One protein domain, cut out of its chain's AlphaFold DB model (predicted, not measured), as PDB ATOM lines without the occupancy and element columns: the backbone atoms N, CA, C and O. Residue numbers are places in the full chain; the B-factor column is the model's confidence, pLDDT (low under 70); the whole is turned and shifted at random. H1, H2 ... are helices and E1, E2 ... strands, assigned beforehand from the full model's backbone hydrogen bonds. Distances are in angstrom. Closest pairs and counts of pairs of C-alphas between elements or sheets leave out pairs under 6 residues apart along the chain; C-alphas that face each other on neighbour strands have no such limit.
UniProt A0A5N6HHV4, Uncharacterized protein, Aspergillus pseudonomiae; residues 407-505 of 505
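This is residues 407 to 505 of the 505 residues of an uncharacterized protein of Aspergillus pseudonomiae (UniProt A0A5N6HHV4). A twisted sheet of four strands has the long helix H1 and the short H2 on one face, two layers in all; E1 and E2 make its long hairpin. A tail with no named element, residues 485 to 505, runs away from the sheet. The 99 printed residues hold E1 E2 H1 E3 H2 E4 along the chain; the sheet, E2 E1 E4 E3, is mixed. The class is mixed, helices and strands, with under half of the residues in named elements; the whole is compact, radius of gyration of the C-alphas 13.2 A, but flat, spanning 37 by 36 by 19 A.

E1, residues 410 to 417, 22.5 A long, begins at C-alpha 410 (105.561, 104.103, 106.544). E2 is residues 423 to 431, 21.9 A, and bends by 54 degrees at residue 426. E4, residues 480 to 484, ends at C-alpha 484 (112.239, 91.271, 124.190). E3 is residues 455 to 457, H1 residues 436 to 451, 22.1 A, and H2 residues 469 to 474.

E1 and E4 are parallel, N 483 and O 415 2.7 A apart. E2 and E1 are antiparallel, N 412 and O 429 2.8 A apart, as are E4 and E3, N 455 and O 484 2.8 A apart. H1 is on the sheet, height 8.3 A; H2 is on it over none of the strands, height 4.3 A, only just above the sheet's level. E2, H1 and E3 form a split strand-helix-strand unit, two strands of one sheet joined through a helix, with E1 and E4 between them in the sheet; its crossover is right-handed. H1, with residues 439 to 446 alone, touches H2 at a steep tilt of 67 degrees, opposite ways; their closest C-alphas, Lys 443 and Ser 469, are 7.5 A apart. Every O i to N i+4 pair is within hydrogen-bond range in H2, and 11 of 12 in H1.

The farthest C-alphas, Thr 407 and Leu 491, are 40.1 A apart. The printed part has no cut; the link E3 to H2 is long. pLDDT is under 70 at residues 407 to 408, 419 to 421 and 488 to 505.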
ATOM      1  N   THR A 407     102.496 108.328  99.068       55.41
ATOM      2  CA  THR A 407     101.392 107.600  99.774       55.41
ATOM      3  C   THR A 407     101.268 107.788 101.291       55.41
ATOM      4  O   THR A 407     100.330 107.253 101.876       55.41
ATOM      5  N   GLY A 408     102.168 108.521 101.960       66.44
ATOM      6  CA  GLY A 408     102.090 108.782 103.415       66.44
ATOM      7  C   GLY A 408     102.196 107.543 104.327       66.44
ATOM      8  O   GLY A 408     102.135 107.663 105.548       66.44
ATOM      9  N   LYS A 409     102.367 106.345 103.752       77.62
ATOM     10  CA  LYS A 409     102.494 105.069 104.462       77.62
ATOM     11  C   LYS A 409     103.958 104.782 104.779       77.62
ATOM     12  O   LYS A 409     104.798 104.770 103.880       77.62
ATOM     13  N   ILE A 410     104.238 104.477 106.039       82.25
ATOM     14  CA  ILE A 410     105.561 104.103 106.544       82.25
ATOM     15  C   ILE A 410     105.601 102.616 106.906       82.25
ATOM     16  O   ILE A 410     104.597 102.031 107.317       82.25
ATOM     17  N   ASN A 411     106.765 101.984 106.752       83.56
ATOM     18  CA  ASN A 411     106.991 100.623 107.232       83.56
ATOM     19  C   ASN A 411     107.581 100.703 108.637       83.56
ATOM     20  O   ASN A 411     108.656 101.271 108.794       83.56
ATOM     21  N   ILE A 412     106.919 100.102 109.623       86.12
ATOM     22  CA  ILE A 412     107.461  99.948 110.971       86.12
ATOM     23  C   ILE A 412     107.968  98.522 111.151       86.12
ATOM     24  O   ILE A 412     107.198  97.566 111.026       86.12
ATOM     25  N   VAL A 413     109.258  98.373 111.443       85.75
ATOM     26  CA  VAL A 413     109.917  97.071 111.596       85.75
ATOM     27  C   VAL A 413     109.990  96.687 113.072       85.75
ATOM     28  O   VAL A 413     110.541  97.415 113.890       85.75
ATOM     29  N   LEU A 414     109.442  95.530 113.432       88.31
ATOM     30  CA  LEU A 414     109.540  94.975 114.779       88.31
ATOM     31  C   LEU A 414     110.656  93.930 114.784       88.31
ATOM     32  O   LEU A 414     110.516  92.879 114.159       88.31
ATOM     33  N   TYR A 415     111.741  94.209 115.500       86.56
ATOM     34  CA  TYR A 415     112.840  93.272 115.706       86.56
ATOM     35  C   TYR A 415     112.638  92.498 116.999       86.56
ATOM     36  O   TYR A 415     112.376  93.105 118.027       86.56
ATOM     37  N   ILE A 416     112.793  91.179 116.974       87.88
ATOM     38  CA  ILE A 416     112.778  90.329 118.162       87.88
ATOM     39  C   ILE A 416     114.179  89.856 118.502       87.88
ATOM     40  O   ILE A 416     114.932  89.432 117.626       87.88
ATOM     41  N   TYR A 417     114.512  89.967 119.782       84.69
ATOM     42  CA  TYR A 417     115.754  89.460 120.330       84.69
ATOM     43  C   TYR A 417     115.590  87.976 120.643       84.69
ATOM     44  O   TYR A 417     114.765  87.618 121.486       84.69
ATOM     45  N   ASP A 418     116.311  87.126 119.920       76.69
ATOM     46  CA  ASP A 418     116.221  85.675 120.085       76.69
ATOM     47  C   ASP A 418     117.199  85.147 121.151       76.69
ATOM     48  O   ASP A 418     118.097  85.854 121.613       76.69
ATOM     49  N   GLU A 419     116.981  83.905 121.578       66.12
ATOM     50  CA  GLU A 419     117.765  83.184 122.588       66.12
ATOM     51  C   GLU A 419     119.252  83.033 122.215       66.12
ATOM     52  O   GLU A 419     120.101  82.948 123.097       66.12
ATOM     53  N   ASN A 420     119.581  83.088 120.925       62.09
ATOM     54  CA  ASN A 420     120.933  83.089 120.371       62.09
ATOM     55  C   ASN A 420     121.570  84.489 120.325       62.09
ATOM     56  O   ASN A 420     122.573  84.667 119.639       62.09
ATOM     57  N   TYR A 421     120.998  85.494 120.999       67.50
ATOM     58  CA  TYR A 421     121.494  86.878 121.057       67.50
ATOM     59  C   TYR A 421     121.486  87.648 119.725       67.50
ATOM     60  O   TYR A 421     122.161  88.675 119.595       67.50
ATOM     61  N   HIS A 422     120.692  87.198 118.751       74.62
ATOM     62  CA  HIS A 422     120.541  87.850 117.452       74.62
ATOM     63  C   HIS A 422     119.223  88.620 117.347       74.62
ATOM     64  O   HIS A 422     118.194  88.250 117.922       74.62
ATOM     65  N   TRP A 423     119.259  89.707 116.579       79.19
ATOM     66  CA  TRP A 423     118.069  90.457 116.202       79.19
ATOM     67  C   TRP A 423     117.470  89.879 114.929       79.19
ATOM     68  O   TRP A 423     118.102  89.901 113.876       79.19
ATOM     69  N   ASN A 424     116.223  89.435 115.012       80.31
ATOM     70  CA  ASN A 424     115.475  88.916 113.874       80.31
ATOM     71  C   ASN A 424     114.283  89.820 113.565       80.31
ATOM     72  O   ASN A 424     113.678  90.384 114.475       80.31
ATOM     73  N   ILE A 425     113.899  89.952 112.295       84.75
ATOM     74  CA  ILE A 425     112.677  90.680 111.929       84.75
ATOM     75  C   ILE A 425     111.474  89.809 112.302       84.75
ATOM     76  O   ILE A 425     111.219  88.786 111.671       84.75
ATOM     77  N   ALA A 426     110.710  90.225 113.309       80.62
ATOM     78  CA  ALA A 426     109.496  89.531 113.725       80.62
ATOM     79  C   ALA A 426     108.319  89.855 112.804       80.62
ATOM     80  O   ALA A 426     107.531  88.985 112.439       80.62
ATOM     81  N   THR A 427     108.144  91.132 112.465       85.69
ATOM     82  CA  THR A 427     107.038  91.609 111.624       85.69
ATOM     83  C   THR A 427     107.382  92.977 111.048       85.69
ATOM     84  O   THR A 427     108.002  93.794 111.721       85.69
ATOM     85  N   ILE A 428     106.929  93.250 109.827       84.81
ATOM     86  CA  ILE A 428     106.924  94.592 109.239       84.81
ATOM     87  C   ILE A 428     105.464  95.019 109.116       84.81
ATOM     88  O   ILE A 428     104.669  94.311 108.499       84.81
ATOM     89  N   VAL A 429     105.099  96.151 109.713       84.25
ATOM     90  CA  VAL A 429     103.732  96.683 109.669       84.25
ATOM     91  C   VAL A 429     103.720  97.946 108.822       84.25
ATOM     92  O   VAL A 429     104.449  98.892 109.104       84.25
ATOM     93  N   ARG A 430     102.883  97.975 107.784       85.69
ATOM     94  CA  ARG A 430     102.640  99.186 106.992       85.69
ATOM     95  C   ARG A 430     101.605 100.044 107.701       85.69
ATOM     96  O   ARG A 430     100.479  99.595 107.882       85.69
ATOM     97  N   VAL A 431     101.980 101.257 108.091       86.75
ATOM     98  CA  VAL A 431     101.113 102.162 108.849       86.75
ATOM     99  C   VAL A 431     100.995 103.494 108.130       86.75
ATOM    100  O   VAL A 431     101.996 104.057 107.701       86.75
ATOM    101  N   ASN A 432      99.775 104.009 108.013       86.56
ATOM    102  CA  ASN A 432      99.530 105.411 107.700       86.56
ATOM    103  C   ASN A 432      99.316 106.172 109.022       86.56
ATOM    104  O   ASN A 432      98.276 105.977 109.657       86.56
ATOM    105  N   PRO A 433     100.260 107.024 109.467       81.38
ATOM    106  CA  PRO A 433     100.128 107.746 110.733       81.38
ATOM    107  C   PRO A 433      98.934 108.709 110.763       81.38
ATOM    108  O   PRO A 433      98.430 109.008 111.843       81.38
ATOM    109  N   ALA A 434      98.467 109.165 109.596       78.75
ATOM    110  CA  ALA A 434      97.319 110.059 109.469       78.75
ATOM    111  C   ALA A 434      95.962 109.328 109.537       78.75
ATOM    112  O   ALA A 434      94.924 109.980 109.615       78.75
ATOM    113  N   GLU A 435      95.947 107.988 109.516       84.44
ATOM    114  CA  GLU A 435      94.720 107.191 109.419       84.44
ATOM    115  C   GLU A 435      94.434 106.394 110.715       84.44
ATOM    116  O   GLU A 435      95.170 105.460 111.060       84.44
ATOM    117  N   PRO A 436      93.345 106.696 111.453       84.19
ATOM    118  CA  PRO A 436      93.031 106.041 112.730       84.19
ATOM    119  C   PRO A 436      92.830 104.517 112.650       84.19
ATOM    120  O   PRO A 436      93.167 103.794 113.591       84.19
ATOM    121  N   SER A 437      92.310 104.007 111.532       80.69
ATOM    122  CA  SER A 437      92.136 102.570 111.265       80.69
ATOM    123  C   SER A 437      93.490 101.848 111.204       80.69
ATOM    124  O   SER A 437      93.701 100.854 111.902       80.69
ATOM    125  N   SER A 438      94.441 102.407 110.449       81.56
ATOM    126  CA  SER A 438      95.790 101.871 110.257       81.56
ATOM    127  C   SER A 438      96.606 101.903 111.554       81.56
ATOM    128  O   SER A 438      97.265 100.926 111.918       81.56
ATOM    129  N   THR A 439      96.492 102.985 112.330       84.44
ATOM    130  CA  THR A 439      97.136 103.062 113.652       84.44
ATOM    131  C   THR A 439      96.520 102.090 114.667       84.44
ATOM    132  O   THR A 439      97.230 101.560 115.527       84.44
ATOM    133  N   SER A 440      95.221 101.796 114.558       84.25
ATOM    134  CA  SER A 440      94.539 100.801 115.397       84.25
ATOM    135  C   SER A 440      94.971  99.371 115.065       84.25
ATOM    136  O   SER A 440      95.178  98.563 115.973       84.25
ATOM    137  N   GLU A 441      95.170  99.054 113.787       84.38
ATOM    138  CA  GLU A 441      95.701  97.762 113.345       84.38
ATOM    139  C   GLU A 441      97.142  97.536 113.832       84.38
ATOM    140  O   GLU A 441      97.477  96.467 114.362       84.38
ATOM    141  N   PHE A 442      97.976  98.576 113.760       90.25
ATOM    142  CA  PHE A 442      99.314  98.566 114.346       90.25
ATOM    143  C   PHE A 442      99.275  98.297 115.857       90.25
ATOM    144  O   PHE A 442      99.955  97.392 116.349       90.25
ATOM    145  N   LYS A 443      98.415  99.011 116.598       90.00
ATOM    146  CA  LYS A 443      98.240  98.809 118.047       90.00
ATOM    147  C   LYS A 443      97.767  97.393 118.383       90.00
ATOM    148  O   LYS A 443      98.288  96.810 119.331       90.00
ATOM    149  N   ARG A 444      96.860  96.799 117.597       89.50
ATOM    150  CA  ARG A 444      96.444  95.388 117.757       89.50
ATOM    151  C   ARG A 444      97.608  94.420 117.548       89.50
ATOM    152  O   ARG A 444      97.735  93.436 118.273       89.50
ATOM    153  N   THR A 445      98.484  94.693 116.584       89.00
ATOM    154  CA  THR A 445      99.688  93.879 116.349       89.00
ATOM    155  C   THR A 445     100.654  93.951 117.525       89.00
ATOM    156  O   THR A 445     101.070  92.916 118.041       89.00
ATOM    157  N   VAL A 446     100.922  95.154 118.026       91.31
ATOM    158  CA  VAL A 446     101.716  95.373 119.240       91.31
ATOM    159  C   VAL A 446     101.083  94.703 120.473       91.31
ATOM    160  O   VAL A 446     101.779  94.075 121.275       91.31
ATOM    161  N   GLN A 447      99.759  94.777 120.615       92.00
ATOM    162  CA  GLN A 447      99.020  94.170 121.722       92.00
ATOM    163  C   GLN A 447      99.171  92.644 121.760       92.00
ATOM    164  O   GLN A 447      99.364  92.088 122.840       92.00
ATOM    165  N   ARG A 448      99.165  91.970 120.600       90.56
ATOM    166  CA  ARG A 448      99.414  90.518 120.514       90.56
ATOM    167  C   ARG A 448     100.783  90.131 121.076       90.56
ATOM    168  O   ARG A 448     100.898  89.108 121.746       90.56
ATOM    169  N   TYR A 449     101.812  90.948 120.849       89.44
ATOM    170  CA  TYR A 449     103.138  90.716 121.425       89.44
ATOM    171  C   TYR A 449     103.138  90.917 122.946       89.44
ATOM    172  O   TYR A 449     103.607  90.046 123.678       89.44
ATOM    173  N   LYS A 450     102.518  91.993 123.447       86.88
ATOM    174  CA  LYS A 450     102.372  92.225 124.896       86.88
ATOM    175  C   LYS A 450     101.630  91.092 125.613       86.88
ATOM    176  O   LYS A 450     102.049  90.698 126.695       86.88
ATOM    177  N   GLN A 451     100.578  90.538 125.005       89.44
ATOM    178  CA  GLN A 451      99.831  89.394 125.553       89.44
ATOM    179  C   GLN A 451     100.685  88.125 125.695       89.44
ATOM    180  O   GLN A 451     100.399  87.290 126.545       89.44
ATOM    181  N   ARG A 452     101.760  87.992 124.909       85.94
ATOM    182  CA  ARG A 452     102.737  86.893 125.003       85.94
ATOM    183  C   ARG A 452     103.869  87.176 126.001       85.94
ATOM    184  O   ARG A 452     104.881  86.484 125.993       85.94
ATOM    185  N   GLY A 453     103.735  88.218 126.823       84.88
ATOM    186  CA  GLY A 453     104.748  88.624 127.799       84.88
ATOM    187  C   GLY A 453     105.974  89.315 127.189       84.88
ATOM    188  O   GLY A 453     106.970  89.503 127.883       84.88
ATOM    189  N   ILE A 454     105.919  89.711 125.912       90.00
ATOM    190  CA  ILE A 454     107.031  90.381 125.229       90.00
ATOM    191  C   ILE A 454     107.078  91.858 125.632       90.00
ATOM    192  O   ILE A 454     106.076  92.582 125.590       90.00
ATOM    193  N   ILE A 455     108.267  92.322 126.008       88.31
ATOM    194  CA  ILE A 455     108.527  93.717 126.353       88.31
ATOM    195  C   ILE A 455     108.886  94.478 125.077       88.31
ATOM    196  O   ILE A 455     109.742  94.049 124.312       88.31
ATOM    197  N   LEU A 456     108.226  95.614 124.860       90.56
ATOM    198  CA  LEU A 456     108.512  96.519 123.752       90.56
ATOM    199  C   LEU A 456     109.436  97.632 124.218       90.56
ATOM    200  O   LEU A 456     109.155  98.252 125.246       90.56
ATOM    201  N   CYS A 457     110.457  97.923 123.425       88.38
ATOM    202  CA  CYS A 457     111.380  99.023 123.638       88.38
ATOM    203  C   CYS A 457     111.552  99.869 122.368       88.38
ATOM    204  O   CYS A 457     111.424  99.359 121.253       88.38
ATOM    205  N   ASP A 458     111.853 101.154 122.548       85.94
ATOM    206  CA  ASP A 458     112.370 102.017 121.478       85.94
ATOM    207  C   ASP A 458     113.867 101.742 121.228       85.94
ATOM    208  O   ASP A 458     114.489 100.948 121.943       85.94
ATOM    209  N   MET A 459     114.480 102.406 120.239       79.62
ATOM    210  CA  MET A 459     115.922 102.254 119.978       79.62
ATOM    211  C   MET A 459     116.811 102.697 121.140       79.62
ATOM    212  O   MET A 459     117.951 102.251 121.253       79.62
ATOM    213  N   LYS A 460     116.296 103.548 122.031       78.62
ATOM    214  CA  LYS A 460     116.981 103.991 123.251       78.62
ATOM    215  C   LYS A 460     116.775 103.012 124.414       78.62
ATOM    216  O   LYS A 460     117.079 103.354 125.555       78.62
ATOM    217  N   MET A 461     116.266 101.805 124.146       79.88
ATOM    218  CA  MET A 461     116.007 100.738 125.121       79.88
ATOM    219  C   MET A 461     114.988 101.105 126.210       79.88
ATOM    220  O   MET A 461     114.900 100.448 127.256       79.88
ATOM    221  N   ARG A 462     114.164 102.131 125.979       82.56
ATOM    222  CA  ARG A 462     113.119 102.548 126.918       82.56
ATOM    223  C   ARG A 462     111.869 101.731 126.670       82.56
ATOM    224  O   ARG A 462     111.447 101.567 125.533       82.56
ATOM    225  N   SER A 463     111.261 101.233 127.745       85.75
ATOM    226  CA  SER A 463     110.020 100.459 127.656       85.75
ATOM    227  C   SER A 463     108.895 101.320 127.088       85.75
ATOM    228  O   SER A 463     108.641 102.416 127.583       85.75
ATOM    229  N   VAL A 464     108.168 100.782 126.113       88.56
ATOM    230  CA  VAL A 464     107.092 101.486 125.417       88.56
ATOM    231  C   VAL A 464     105.740 100.833 125.714       88.56
ATOM    232  O   VAL A 464     105.604  99.605 125.794       88.56
ATOM    233  N   SER A 465     104.720 101.669 125.916       90.19
ATOM    234  CA  SER A 465     103.326 101.237 126.058       90.19
ATOM    235  C   SER A 465     102.681 100.991 124.687       90.19
ATOM    236  O   SER A 465     103.171 101.467 123.668       90.19
ATOM    237  N   ILE A 466     101.543 100.295 124.639       89.31
ATOM    238  CA  ILE A 466     100.793 100.110 123.382       89.31
ATOM    239  C   ILE A 466     100.378 101.476 122.808       89.31
ATOM    240  O   ILE A 466     100.539 101.724 121.615       89.31
ATOM    241  N   SER A 467      99.911 102.391 123.659       86.12
ATOM    242  CA  SER A 467      99.432 103.717 123.254       86.12
ATOM    243  C   SER A 467     100.533 104.603 122.668       86.12
ATOM    244  O   SER A 467     100.269 105.334 121.719       86.12
ATOM    245  N   SER A 468     101.759 104.494 123.190       89.50
ATOM    246  CA  SER A 468     102.930 105.270 122.755       89.50
ATOM    247  C   SER A 468     103.818 104.536 121.742       89.50
ATOM    248  O   SER A 468     104.858 105.056 121.358       89.50
ATOM    249  N   SER A 469     103.447 103.318 121.329       89.50
ATOM    250  CA  SER A 469     104.282 102.460 120.472       89.50
ATOM    251  C   SER A 469     104.554 103.054 119.095       89.50
ATOM    252  O   SER A 469     105.676 102.974 118.610       89.50
ATOM    253  N   LEU A 470     103.549 103.694 118.496       87.62
ATOM    254  CA  LEU A 470     103.660 104.264 117.157       87.62
ATOM    255  C   LEU A 470     104.556 105.505 117.147       87.62
ATOM    256  O   LEU A 470     105.456 105.606 116.324       87.62
ATOM    257  N   SER A 471     104.345 106.427 118.089       85.38
ATOM    258  CA  SER A 471     105.179 107.627 118.203       85.38
ATOM    259  C   SER A 471     106.615 107.280 118.582       85.38
ATOM    260  O   SER A 471     107.537 107.851 118.015       85.38
ATOM    261  N   ALA A 472     106.817 106.311 119.478       85.75
ATOM    262  CA  ALA A 472     108.150 105.852 119.855       85.75
ATOM    263  C   ALA A 472     108.906 105.206 118.687       85.75
ATOM    264  O   ALA A 472     110.100 105.444 118.561       85.75
ATOM    265  N   ALA A 473     108.220 104.444 117.826       85.44
ATOM    266  CA  ALA A 473     108.830 103.827 116.649       85.44
ATOM    267  C   ALA A 473     109.308 104.853 115.610       85.44
ATOM    268  O   ALA A 473     110.241 104.579 114.866       85.44
ATOM    269  N   MET A 474     108.638 106.007 115.534       83.12
ATOM    270  CA  MET A 474     108.945 107.075 114.577       83.12
ATOM    271  C   MET A 474     109.901 108.136 115.144       83.12
ATOM    272  O   MET A 474     110.443 108.930 114.381       83.12
ATOM    273  N   ALA A 475     110.089 108.193 116.467       76.25
ATOM    274  CA  ALA A 475     110.763 109.301 117.153       76.25
ATOM    275  C   ALA A 475     112.246 109.470 116.781       76.25
ATOM    276  O   ALA A 475     112.805 110.549 116.956       76.25
ATOM    277  N   ASP A 476     112.885 108.407 116.306       71.38
ATOM    278  CA  ASP A 476     114.285 108.351 115.877       71.38
ATOM    279  C   ASP A 476     114.437 108.313 114.345       71.38
ATOM    280  O   ASP A 476     115.554 108.207 113.842       71.38
ATOM    281  N   GLY A 477     113.329 108.401 113.597       72.62
ATOM    282  CA  GLY A 477     113.305 108.347 112.132       72.62
ATOM    283  C   GLY A 477     113.592 106.962 111.540       72.62
ATOM    284  O   GLY A 477     113.538 106.798 110.324       72.62
ATOM    285  N   GLN A 478     113.860 105.956 112.378       73.12
ATOM    286  CA  GLN A 478     114.235 104.610 111.935       73.12
ATOM    287  C   GLN A 478     113.027 103.687 111.753       73.12
ATOM    288  O   GLN A 478     113.160 102.606 111.178       73.12
ATOM    289  N   ASN A 479     111.841 104.119 112.197       85.94
ATOM    290  CA  ASN A 479     110.574 103.404 112.048       85.94
ATOM    291  C   ASN A 479     110.671 101.964 112.574       85.94
ATOM    292  O   ASN A 479     110.352 101.009 111.862       85.94
ATOM    293  N   LEU A 480     111.144 101.773 113.809       88.12
ATOM    294  CA  LEU A 480     111.336 100.428 114.352       88.12
ATOM    295  C   LEU A 480     111.034 100.295 115.847       88.12
ATOM    296  O   LEU A 480     111.049 101.261 116.602       88.12
ATOM    297  N   LEU A 481     110.750  99.064 116.272       88.31
ATOM    298  CA  LEU A 481     110.569  98.685 117.672       88.31
ATOM    299  C   LEU A 481     111.359  97.423 117.992       88.31
ATOM    300  O   LEU A 481     111.456  96.506 117.176       88.31
ATOM    301  N   LEU A 482     111.865  97.362 119.217       90.12
ATOM    302  CA  LEU A 482     112.613  96.231 119.740       90.12
ATOM    303  C   LEU A 482     111.714  95.392 120.657       90.12
ATOM    304  O   LEU A 482     111.052  95.916 121.553       90.12
ATOM    305  N   LEU A 483     111.681  94.084 120.429       91.12
ATOM    306  CA  LEU A 483     110.862  93.103 121.128       91.12
ATOM    307  C   LEU A 483     111.760  92.173 121.945       91.12
ATOM    308  O   LEU A 483     112.617  91.480 121.400       91.12
ATOM    309  N   PHE A 484     111.513  92.114 123.247       88.06
ATOM    310  CA  PHE A 484     112.239  91.271 124.190       88.06
ATOM    311  C   PHE A 484     111.313  90.187 124.749       88.06
ATOM    312  O   PHE A 484     110.390  90.515 125.504       88.06
ATOM    313  N   PRO A 485     111.524  88.905 124.404       87.88
ATOM    314  CA  PRO A 485     110.807  87.790 125.012       87.88
ATOM    315  C   PRO A 485     110.943  87.746 126.543       87.88
ATOM    316  O   PRO A 485     111.917  88.281 127.091       87.88
ATOM    317  N   PRO A 486     110.000  87.105 127.257       81.56
ATOM    318  CA  PRO A 486     110.100  86.910 128.702       81.56
ATOM    319  C   PRO A 486     111.480  86.370 129.108       81.56
ATOM    320  O   PRO A 486     112.000  85.452 128.489       81.56
ATOM    321  N   GLY A 487     112.095  86.965 130.133       70.56
ATOM    322  CA  GLY A 487     113.408  86.542 130.637       70.56
ATOM    323  C   GLY A 487     114.633  87.129 129.918       70.56
ATOM    324  O   GLY A 487     115.722  87.087 130.482       70.56
ATOM    325  N   THR A 488     114.484  87.767 128.751       67.94
ATOM    326  CA  THR A 488     115.637  88.271 127.966       67.94
ATOM    327  C   THR A 488     116.139  89.661 128.389       67.94
ATOM    328  O   THR A 488     117.305  89.991 128.194       67.94
ATOM    329  N   ARG A 489     115.301  90.491 129.030       57.38
ATOM    330  CA  ARG A 489     115.635  91.903 129.323       57.38
ATOM    331  C   ARG A 489     116.701  92.098 130.413       57.38
ATOM    332  O   ARG A 489     117.410  93.096 130.377       57.38
ATOM    333  N   ARG A 490     116.833  91.173 131.376       53.31
ATOM    334  CA  ARG A 490     117.852  91.274 132.451       53.31
ATOM    335  C   ARG A 490     119.267  90.916 131.980       53.31
ATOM    336  O   ARG A 490     120.221  91.246 132.671       53.31
ATOM    337  N   LEU A 491     119.399  90.297 130.805       47.69
ATOM    338  CA  LEU A 491     120.679  89.898 130.205       47.69
ATOM    339  C   LEU A 491     121.366  91.043 129.434       47.69
ATOM    340  O   LEU A 491     122.460  90.871 128.909       47.69
ATOM    341  N   CYS A 492     120.729  92.213 129.366       43.66
ATOM    342  CA  CYS A 492     121.014  93.237 128.373       43.66
ATOM    343  C   CYS A 492     121.240  94.599 129.042       43.66
ATOM    344  O   CYS A 492     120.324  95.413 129.111       43.66
ATOM    345  N   GLN A 493     122.460  94.867 129.524       45.50
ATOM    346  CA  GLN A 493     122.850  96.238 129.895       45.50
ATOM    347  C   GLN A 493     123.152  97.129 128.678       45.50
ATOM    348  O   GLN A 493     123.154  98.342 128.826       45.50
ATOM    349  N   SER A 494     123.329  96.560 127.481       52.09
ATOM    350  CA  SER A 494     123.174  97.221 126.172       52.09
ATOM    351  C   SER A 494     123.525  96.189 125.088       52.09
ATOM    352  O   SER A 494     124.710  95.961 124.836       52.09
ATOM    353  N   PRO A 495     122.559  95.469 124.490       50.19
ATOM    354  CA  PRO A 495     122.871  94.585 123.377       50.19
ATOM    355  C   PRO A 495     123.302  95.454 122.194       50.19
ATOM    356  O   PRO A 495     122.721  96.517 121.965       50.19
ATOM    357  N   ALA A 496     124.312  95.010 121.442       52.16
ATOM    358  CA  ALA A 496     124.683  95.657 120.192       52.16
ATOM    359  C   ALA A 496     123.427  95.751 119.308       52.16
ATOM    360  O   ALA A 496     122.875  94.742 118.864       52.16
ATOM    361  N   ILE A 497     122.930  96.978 119.137       58.28
ATOM    362  CA  ILE A 497     121.827  97.319 118.235       58.28
ATOM    363  C   ILE A 497     122.209  96.785 116.842       58.28
ATOM    364  O   ILE A 497     123.403  96.831 116.522       58.28
ATOM    365  N   PRO A 498     121.267  96.254 116.032       52.69
ATOM    366  CA  PRO A 498     121.576  95.668 114.725       52.69
ATOM    367  C   PRO A 498     122.598  96.513 113.948       52.69
ATOM    368  O   PRO A 498     122.326  97.661 113.583       52.69
ATOM    369  N   ARG A 499     123.817  95.982 113.752       41.91
ATOM    370  CA  ARG A 499     124.906  96.716 113.093       41.91
ATOM    371  C   ARG A 499     124.635  96.800 111.595       41.91
ATOM    372  O   ARG A 499     124.892  95.878 110.836       41.91
ATOM    373  N   GLY A 500     124.104  97.955 111.221       49.47
ATOM    374  CA  GLY A 500     123.917  98.453 109.860       49.47
ATOM    375  C   GLY A 500     123.302  99.860 109.836       49.47
ATOM    376  O   GLY A 500     122.852 100.292 108.782       49.47
ATOM    377  N   VAL A 501     123.248 100.544 110.987       47.16
ATOM    378  CA  VAL A 501     122.460 101.771 111.239       47.16
ATOM    379  C   VAL A 501     123.318 102.873 111.898       47.16
ATOM    380  O   VAL A 501     122.814 103.887 112.357       47.16
ATOM    381  N   SER A 502     124.645 102.709 111.937       37.59
ATOM    382  CA  SER A 502     125.586 103.777 112.301       37.59
ATOM    383  C   SER A 502     126.250 104.301 111.032       37.59
ATOM    384  O   SER A 502     127.356 103.899 110.677       37.59
ATOM    385  N   GLY A 503     125.530 105.144 110.308       30.17
ATOM    386  CA  GLY A 503     126.038 105.811 109.126       30.17
ATOM    387  C   GLY A 503     125.033 106.845 108.663       30.17
ATOM    388  O   GLY A 503     123.942 106.470 108.247       30.17
ATOM    389  N   ILE A 504     125.487 108.099 108.687       26.42
ATOM    390  CA  ILE A 504     124.856 109.327 108.190       26.42
ATOM    391  C   ILE A 504     124.137 110.125 109.294       26.42
ATOM    392  O   ILE A 504     123.081 109.738 109.793       26.42
ATOM    393  N   ASN A 505     124.815 111.216 109.677       29.61
ATOM    394  CA  ASN A 505     124.249 112.420 110.294       29.61
ATOM    395  C   ASN A 505     123.100 112.988 109.464       29.61
ATOM    396  O   ASN A 505     123.220 112.935 108.219       29.61
TER     397      ASN A 505